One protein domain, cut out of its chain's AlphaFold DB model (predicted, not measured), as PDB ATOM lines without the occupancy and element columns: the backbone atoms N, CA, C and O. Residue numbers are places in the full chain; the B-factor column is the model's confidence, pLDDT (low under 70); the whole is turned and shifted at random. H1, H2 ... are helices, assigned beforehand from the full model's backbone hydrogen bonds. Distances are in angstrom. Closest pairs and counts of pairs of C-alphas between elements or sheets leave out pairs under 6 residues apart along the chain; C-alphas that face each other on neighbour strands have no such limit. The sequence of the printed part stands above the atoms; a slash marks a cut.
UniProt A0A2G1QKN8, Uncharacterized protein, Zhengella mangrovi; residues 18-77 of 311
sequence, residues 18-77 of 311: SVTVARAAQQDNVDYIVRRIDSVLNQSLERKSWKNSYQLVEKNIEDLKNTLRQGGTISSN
ATOM      1  N   SER A  18     -26.728 -45.622  38.767       52.59
ATOM      2  CA  SER A  18     -27.720 -46.389  37.997       52.59
ATOM      3  C   SER A  18     -29.165 -45.931  38.251       52.59
ATOM      4  O   SER A  18     -29.975 -45.894  37.325       52.59
ATOM      5  N   VAL A  19     -29.487 -45.498  39.475       55.41
ATOM      6  CA  VAL A  19     -30.825 -44.980  39.828       55.41
ATOM      7  C   VAL A  19     -31.102 -43.615  39.186       55.41
ATOM      8  O   VAL A  19     -32.239 -43.328  38.809       55.41
ATOM      9  N   THR A  20     -30.081 -42.769  39.030       58.72
ATOM     10  CA  THR A  20     -30.231 -41.444  38.402       58.72
ATOM     11  C   THR A  20     -30.424 -41.551  36.890       58.72
ATOM     12  O   THR A  20     -31.324 -40.904  36.357       58.72
ATOM     13  N   VAL A  21     -29.686 -42.440  36.217       63.09
ATOM     14  CA  VAL A  21     -29.845 -42.698  34.773       63.09
ATOM     15  C   VAL A  21     -31.231 -43.271  34.451       63.09
ATOM     16  O   VAL A  21     -31.888 -42.806  33.521       63.09
ATOM     17  N   ALA A  22     -31.728 -44.220  35.253       63.12
ATOM     18  CA  ALA A  22     -33.065 -44.784  35.057       63.12
ATOM     19  C   ALA A  22     -34.181 -43.736  35.239       63.12
ATOM     20  O   ALA A  22     -35.174 -43.755  34.515       63.12
ATOM     21  N   ARG A  23     -34.022 -42.793  36.179       63.50
ATOM     22  CA  ARG A  23     -34.981 -41.693  36.384       63.50
ATOM     23  C   ARG A  23     -34.950 -40.664  35.257       63.50
ATOM     24  O   ARG A  23     -36.021 -40.202  34.872       63.50
ATOM     25  N   ALA A  24     -33.770 -40.336  34.734       70.44
ATOM     26  CA  ALA A  24     -33.629 -39.433  33.593       70.44
ATOM     27  C   ALA A  24     -34.321 -40.010  32.346       70.44
ATOM     28  O   ALA A  24     -35.197 -39.361  31.786       70.44
ATOM     29  N   ALA A  25     -34.055 -41.280  32.017       83.12
ATOM     30  CA  ALA A  25     -34.698 -41.955  30.886       83.12
ATOM     31  C   ALA A  25     -36.233 -42.025  31.019       83.12
ATOM     32  O   ALA A  25     -36.965 -41.909  30.039       83.12
ATOM     33  N   GLN A  26     -36.741 -42.196  32.242       84.44
ATOM     34  CA  GLN A  26     -38.180 -42.177  32.504       84.44
ATOM     35  C   GLN A  26     -38.801 -40.786  32.325       84.44
ATOM     36  O   GLN A  26     -39.906 -40.674  31.799       84.44
ATOM     37  N   GLN A  27     -38.105 -39.728  32.744       88.31
ATOM     38  CA  GLN A  27     -38.563 -38.358  32.524       88.31
ATOM     39  C   GLN A  27     -38.587 -38.016  31.026       88.31
ATOM     40  O   GLN A  27     -39.582 -37.471  30.553       88.31
ATOM     41  N   ASP A  28     -37.572 -38.435  30.265       93.44
ATOM     42  CA  ASP A  28     -37.513 -38.231  28.812       93.44
ATOM     43  C   ASP A  28     -38.714 -38.861  28.087       93.44
ATOM     44  O   ASP A  28     -39.274 -38.257  27.168       93.44
ATOM     45  N   ASN A  29     -39.155 -40.046  28.529       94.69
ATOM     46  CA  ASN A  29     -40.348 -40.707  27.994       94.69
ATOM     47  C   ASN A  29     -41.629 -39.912  28.290       94.69
ATOM     48  O   ASN A  29     -42.460 -39.737  27.396       94.69
ATOM     49  N   VAL A  30     -41.782 -39.400  29.518       92.62
ATOM     50  CA  VAL A  30     -42.917 -38.536  29.887       92.62
ATOM     51  C   VAL A  30     -42.928 -37.282  29.012       92.62
ATOM     52  O   VAL A  30     -43.937 -36.989  28.367       92.62
ATOM     53  N   ASP A  31     -41.797 -36.586  28.910       94.81
ATOM     54  CA  ASP A  31     -41.683 -35.358  28.121       94.81
ATOM     55  C   ASP A  31     -41.860 -35.607  26.615       94.81
ATOM     56  O   ASP A  31     -42.361 -34.743  25.891       94.81
ATOM     57  N   TYR A  32     -41.473 -36.781  26.110       97.00
ATOM     58  CA  TYR A  32     -41.752 -37.193  24.735       97.00
ATOM     59  C   TYR A  32     -43.257 -37.341  24.485       97.00
ATOM     60  O   TYR A  32     -43.772 -36.791  23.508       97.00
ATOM     61  N   ILE A  33     -43.982 -38.033  25.369       97.38
ATOM     62  CA  ILE A  33     -45.429 -38.236  25.211       97.38
ATOM     63  C   ILE A  33     -46.177 -36.902  25.322       97.38
ATOM     64  O   ILE A  33     -47.043 -36.623  24.492       97.38
ATOM     65  N   VAL A  34     -45.806 -36.041  26.277       96.69
ATOM     66  CA  VAL A  34     -46.391 -34.696  26.424       96.69
ATOM     67  C   VAL A  34     -46.183 -33.863  25.152       96.69
ATOM     68  O   VAL A  34     -47.145 -33.307  24.618       96.69
ATOM     69  N   ARG A  35     -44.966 -33.845  24.587       97.81
ATOM     70  CA  ARG A  35     -44.682 -33.172  23.304       97.81
ATOM     71  C   ARG A  35     -45.459 -33.774  22.135       97.81
ATOM     72  O   ARG A  35     -45.901 -33.050  21.244       97.81
ATOM     73  N   ARG A  36     -45.655 -35.093  22.123       97.94
ATOM     74  CA  ARG A  36     -46.453 -35.769  21.095       97.94
ATOM     75  C   ARG A  36     -47.923 -35.358  21.170       97.94
ATOM     76  O   ARG A  36     -48.515 -35.102  20.125       97.94
ATOM     77  N   ILE A  37     -48.499 -35.267  22.373       98.19
ATOM     78  CA  ILE A  37     -49.864 -34.761  22.583       98.19
ATOM     79  C   ILE A  37     -49.986 -33.344  22.015       98.19
ATOM     80  O   ILE A  37     -50.864 -33.103  21.187       98.19
ATOM     81  N   ASP A  38     -49.073 -32.445  22.391       97.62
ATOM     82  CA  ASP A  38     -49.048 -31.065  21.893       97.62
ATOM     83  C   ASP A  38     -48.970 -30.996  20.361       97.62
ATOM     84  O   ASP A  38     -49.780 -30.337  19.704       97.62
ATOM     85  N   SER A  39     -48.046 -31.750  19.761       97.50
ATOM     86  CA  SER A  39     -47.880 -31.790  18.308       97.50
ATOM     87  C   SER A  39     -49.136 -32.291  17.592       97.50
ATOM     88  O   SER A  39     -49.497 -31.748  16.548       97.50
ATOM     89  N   VAL A  40     -49.799 -33.334  18.104       97.94
ATOM     90  CA  VAL A  40     -51.015 -33.883  17.482       97.94
ATOM     91  C   VAL A  40     -52.173 -32.887  17.575       97.94
ATOM     92  O   VAL A  40     -52.910 -32.725  16.597       97.94
ATOM     93  N   LEU A  41     -52.316 -32.197  18.711       97.56
ATOM     94  CA  LEU A  41     -53.326 -31.155  18.900       97.56
ATOM     95  C   LEU A  41     -53.088 -29.975  17.955       97.56
ATOM     96  O   LEU A  41     -53.993 -29.614  17.203       97.56
ATOM     97  N   ASN A  42     -51.867 -29.440  17.900       94.94
ATOM     98  CA  ASN A  42     -51.532 -28.324  17.015       94.94
ATOM     99  C   ASN A  42     -51.741 -28.674  15.533       94.94
ATOM    100  O   ASN A  42     -52.358 -27.897  14.808       94.94
ATOM    101  N   GLN A  43     -51.341 -29.871  15.093       94.44
ATOM    102  CA  GLN A  43     -51.618 -30.340  13.727       94.44
ATOM    103  C   GLN A  43     -53.114 -30.512  13.439       94.44
ATOM    104  O   GLN A  43     -53.528 -30.493  12.280       94.44
ATOM    105  N   SER A  44     -53.944 -30.720  14.465       95.75
ATOM    106  CA  SER A  44     -55.382 -30.900  14.269       95.75
ATOM    107  C   SER A  44     -56.086 -29.612  13.834       95.75
ATOM    108  O   SER A  44     -57.119 -29.714  13.172       95.75
ATOM    109  N   LEU A  45     -55.524 -28.426  14.116       90.69
ATOM    110  CA  LEU A  45     -56.102 -27.123  13.738       90.69
ATOM    111  C   LEU A  45     -56.361 -27.005  12.239       90.69
ATOM    112  O   LEU A  45     -57.386 -26.474  11.825       90.69
ATOM    113  N   GLU A  46     -55.454 -27.544  11.432       86.81
ATOM    114  CA  GLU A  46     -55.490 -27.420   9.973       86.81
ATOM    115  C   GLU A  46     -56.280 -28.556   9.304       86.81
ATOM    116  O   GLU A  46     -56.538 -28.532   8.101       86.81
ATOM    117  N   ARG A  47     -56.685 -29.578  10.069       90.44
ATOM    118  CA  ARG A  47     -57.314 -30.792   9.535       90.44
ATOM    119  C   ARG A  47     -58.823 -30.769   9.734       90.44
ATOM    120  O   ARG A  47     -59.314 -30.545  10.839       90.44
ATOM    121  N   LYS A  48     -59.568 -31.131   8.684       90.56
ATOM    122  CA  LYS A  48     -61.016 -31.415   8.782       90.56
ATOM    123  C   LYS A  48     -61.300 -32.645   9.651       90.56
ATOM    124  O   LYS A  48     -62.311 -32.706  10.337       90.56
ATOM    125  N   SER A  49     -60.386 -33.615   9.665       93.19
ATOM    126  CA  SER A  49     -60.497 -34.868  10.423       93.19
ATOM    127  C   SER A  49     -59.966 -34.755  11.860       93.19
ATOM    128  O   SER A  49     -59.322 -35.680  12.355       93.19
ATOM    129  N   TRP A  50     -60.183 -33.621  12.531       96.31
ATOM    130  CA  TRP A  50     -59.630 -33.353  13.866       96.31
ATOM    131  C   TRP A  50     -60.058 -34.379  14.924       96.31
ATOM    132  O   TRP A  50     -59.293 -34.668  15.841       96.31
ATOM    133  N   LYS A  51     -61.226 -35.010  14.753       97.25
ATOM    134  CA  LYS A  51     -61.706 -36.099  15.620       97.25
ATOM    135  C   LYS A  51     -60.716 -37.267  15.699       97.25
ATOM    136  O   LYS A  51     -60.487 -37.796  16.782       97.25
ATOM    137  N   ASN A  52     -60.060 -37.614  14.589       97.56
ATOM    138  CA  ASN A  52     -59.045 -38.674  14.567       97.56
ATOM    139  C   ASN A  52     -57.791 -38.260  15.354       97.56
ATOM    140  O   ASN A  52     -57.182 -39.084  16.032       97.56
ATOM    141  N   SER A  53     -57.416 -36.977  15.294       97.81
ATOM    142  CA  SER A  53     -56.327 -36.442  16.119       97.81
ATOM    143  C   SER A  53     -56.673 -36.520  17.604       97.81
ATOM    144  O   SER A  53     -55.817 -36.879  18.402       97.81
ATOM    145  N   TYR A  54     -57.923 -36.244  17.982       98.00
ATOM    146  CA  TYR A  54     -58.358 -36.328  19.378       98.00
ATOM    147  C   TYR A  54     -58.348 -37.767  19.901       98.00
ATOM    148  O   TYR A  54     -57.848 -38.005  20.994       98.00
ATOM    149  N   GLN A  55     -58.780 -38.740  19.096       97.94
ATOM    150  CA  GLN A  55     -58.643 -40.164  19.435       97.94
ATOM    151  C   GLN A  55     -57.176 -40.582  19.613       97.94
ATOM    152  O   GLN A  55     -56.849 -41.409  20.461       97.94
ATOM    153  N   LEU A  56     -56.260 -40.024  18.814       97.88
ATOM    154  CA  LEU A  56     -54.829 -40.275  18.987       97.88
ATOM    155  C   LEU A  56     -54.290 -39.631  20.273       97.88
ATOM    156  O   LEU A  56     -53.463 -40.232  20.952       97.88
ATOM    157  N   VAL A  57     -54.762 -38.432  20.623       98.25
ATOM    158  CA  VAL A  57     -54.426 -37.775  21.893       98.25
ATOM    159  C   VAL A  57     -54.922 -38.597  23.075       98.25
ATOM    160  O   VAL A  57     -54.155 -38.806  24.004       98.25
ATOM    161  N   GLU A  58     -56.142 -39.124  23.021       97.69
ATOM    162  CA  GLU A  58     -56.688 -40.013  24.050       97.69
ATOM    163  C   GLU A  58     -55.776 -41.223  24.300       97.69
ATOM    164  O   GLU A  58     -55.393 -41.491  25.438       97.69
ATOM    165  N   LYS A  59     -55.328 -41.895  23.230       97.94
ATOM    166  CA  LYS A  59     -54.356 -42.998  23.330       97.94
ATOM    167  C   LYS A  59     -53.036 -42.549  23.955       97.94
ATOM    168  O   LYS A  59     -52.530 -43.215  24.850       97.94
ATOM    169  N   ASN A  60     -52.511 -41.395  23.538       98.00
ATOM    170  CA  ASN A  60     -51.285 -40.846  24.119       98.00
ATOM    171  C   ASN A  60     -51.456 -40.477  25.609       98.00
ATOM    172  O   ASN A  60     -50.489 -40.557  26.359       98.00
ATOM    173  N   ILE A  61     -52.653 -40.082  26.062       96.38
ATOM    174  CA  ILE A  61     -52.934 -39.831  27.486       96.38
ATOM    175  C   ILE A  61     -52.909 -41.144  28.281       96.38
ATOM    176  O   ILE A  61     -52.364 -41.179  29.385       96.38
ATOM    177  N   GLU A  62     -53.426 -42.243  27.727       93.94
ATOM    178  CA  GLU A  62     -53.308 -43.560  28.369       93.94
ATOM    179  C   GLU A  62     -51.846 -44.050  28.395       93.94
ATOM    180  O   GLU A  62     -51.385 -44.576  29.412       93.94
ATOM    181  N   ASP A  63     -51.072 -43.805  27.335       94.94
ATOM    182  CA  ASP A  63     -49.625 -44.075  27.320       94.94
ATOM    183  C   ASP A  63     -48.889 -43.244  28.386       94.94
ATOM    184  O   ASP A  63     -48.024 -43.760  29.105       94.94
ATOM    185  N   LEU A  64     -49.264 -41.969  28.543       93.69
ATOM    186  CA  LEU A  64     -48.727 -41.079  29.571       93.69
ATOM    187  C   LEU A  64     -49.018 -41.627  30.970       93.69
ATOM    188  O   LEU A  64     -48.106 -41.754  31.785       93.69
ATOM    189  N   LYS A  65     -50.262 -42.031  31.235       89.44
ATOM    190  CA  LYS A  65     -50.670 -42.669  32.494       89.44
ATOM    191  C   LYS A  65     -49.846 -43.918  32.806       89.44
ATOM    192  O   LYS A  65     -49.403 -44.094  33.940       89.44
ATOM    193  N   ASN A  66     -49.617 -44.778  31.814       86.81
ATOM    194  CA  ASN A  66     -48.806 -45.985  31.981       86.81
ATOM    195  C   ASN A  66     -47.328 -45.670  32.233       86.81
ATOM    196  O   ASN A  66     -46.695 -46.330  33.057       86.81
ATOM    197  N   THR A  67     -46.796 -44.637  31.585       86.62
ATOM    198  CA  THR A  67     -45.419 -44.170  31.794       86.62
ATOM    199  C   THR A  67     -45.246 -43.581  33.196       86.62
ATOM    200  O   THR A  67     -44.298 -43.919  33.902       86.62
ATOM    201  N   LEU A  68     -46.223 -42.801  33.669       83.81
ATOM    202  CA  LEU A  68     -46.206 -42.200  35.007       83.81
ATOM    203  C   LEU A  68     -46.191 -43.233  36.140       83.81
ATOM    204  O   LEU A  68     -45.584 -42.997  37.186       83.81
ATOM    205  N   ARG A  69     -46.777 -44.421  35.926       80.62
ATOM    206  CA  ARG A  69     -46.668 -45.548  36.875       80.62
ATOM    207  C   ARG A  69     -45.222 -45.994  37.097       80.62
ATOM    208  O   ARG A  69     -44.907 -46.509  38.166       80.62
ATOM    209  N   GLN A  70     -44.345 -45.793  36.117       79.44
ATOM    210  CA  GLN A  70     -42.935 -46.177  36.186       79.44
ATOM    211  C   GLN A  70     -42.031 -45.033  36.669       79.44
ATOM    212  O   GLN A  70     -40.917 -45.277  37.133       79.44
ATOM    213  N   GLY A  71     -42.452 -43.772  36.534       74.44
ATOM    214  CA  GLY A  71     -41.452 -42.735  36.296       74.44
ATOM    215  C   GLY A  71     -41.985 -41.322  36.092       74.44
ATOM    216  O   GLY A  71     -43.082 -41.150  35.599       74.44
ATOM    217  N   GLY A  72     -41.166 -40.320  36.423       81.19
ATOM    218  CA  GLY A  72     -41.339 -38.951  35.925       81.19
ATOM    219  C   GLY A  72     -42.452 -38.086  36.527       81.19
ATOM    220  O   GLY A  72     -43.158 -38.467  37.462       81.19
ATOM    221  N   THR A  73     -42.535 -36.873  35.988       82.81
ATOM    222  CA  THR A  73     -43.481 -35.812  36.346       82.81
ATOM    223  C   THR A  73     -43.940 -35.083  35.090       82.81
ATOM    224  O   THR A  73     -43.140 -34.843  34.186       82.81
ATOM    225  N   ILE A  74     -45.215 -34.697  35.045       86.00
ATOM    226  CA  ILE A  74     -45.756 -33.881  33.954       86.00
ATOM    227  C   ILE A  74     -45.260 -32.439  34.105       86.00
ATOM    228  O   ILE A  74     -45.485 -31.804  35.132       86.00
ATOM    229  N   SER A  75     -44.601 -31.929  33.065       82.25
ATOM    230  CA  SER A  75     -43.993 -30.593  33.017       82.25
ATOM    231  C   SER A  75     -44.916 -29.510  32.436       82.25
ATOM    232  O   SER A  75     -44.686 -28.322  32.653       82.25
ATOM    233  N   SER A  76     -45.966 -29.888  31.698       89.69
ATOM    234  CA  SER A  76     -46.917 -28.951  31.079       89.69
ATOM    235  C   SER A  76     -48.280 -29.597  30.791       89.69
ATOM    236  O   SER A  76     -48.417 -30.819  30.824       89.69
ATOM    237  N   ASN A  77     -49.301 -28.780  30.507       92.62
ATOM    238  CA  ASN A  77     -50.630 -29.238  30.089       92.62
ATOM    239  C   ASN A  77     -50.948 -28.745  28.661       92.62
ATOM    240  O   ASN A  77     -51.553 -27.681  28.494       92.62
TER     241      ASN A  77
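This is residues 18 to 77 of the 311 residues of an uncharacterized protein of Zhengella mangrovi (UniProt A0A2G1QKN8). A long helical hairpin makes a rod: H1 runs its length, a tight turn follows, and the shorter H2 folds back side by side with it, leaving the first turns of H1 to reach beyond the end of H2. After H2, residues 69 to 77 turn and fold back along the hairpin without a named element. The printed part has 60 residues, with two named helices, H1 then H2, and no named strand; the class is all helix. The whole is loose, with a radius of gyration of the C-alphas of 13.2 A, and spans 47 by 16 by 15 A.

Start with H1, residues 18 to 44, and go on to H2, residues 50 to 68. They form a helical hairpin, running opposite ways at a shallow tilt of 12 degrees. They touch, and the closest C-alphas, those of Ser 44 and Trp 50, are 4.9 A apart. In H1 and H2 every O i to N i+4 pair is within hydrogen-bond range.

Find C-alpha 18 at (-27.720, -46.389, 37.997); from there H1 runs 39.6 A to C-alpha 44. H2 runs 26.6 A to C-alpha 68 at (-46.206, -42.200, 35.007).

The C-alphas farthest apart, those of Ser 18 and Lys 48, are 46.8 A apart. The printed part has no cut, and pLDDT is under 70 at residues 18 to 23.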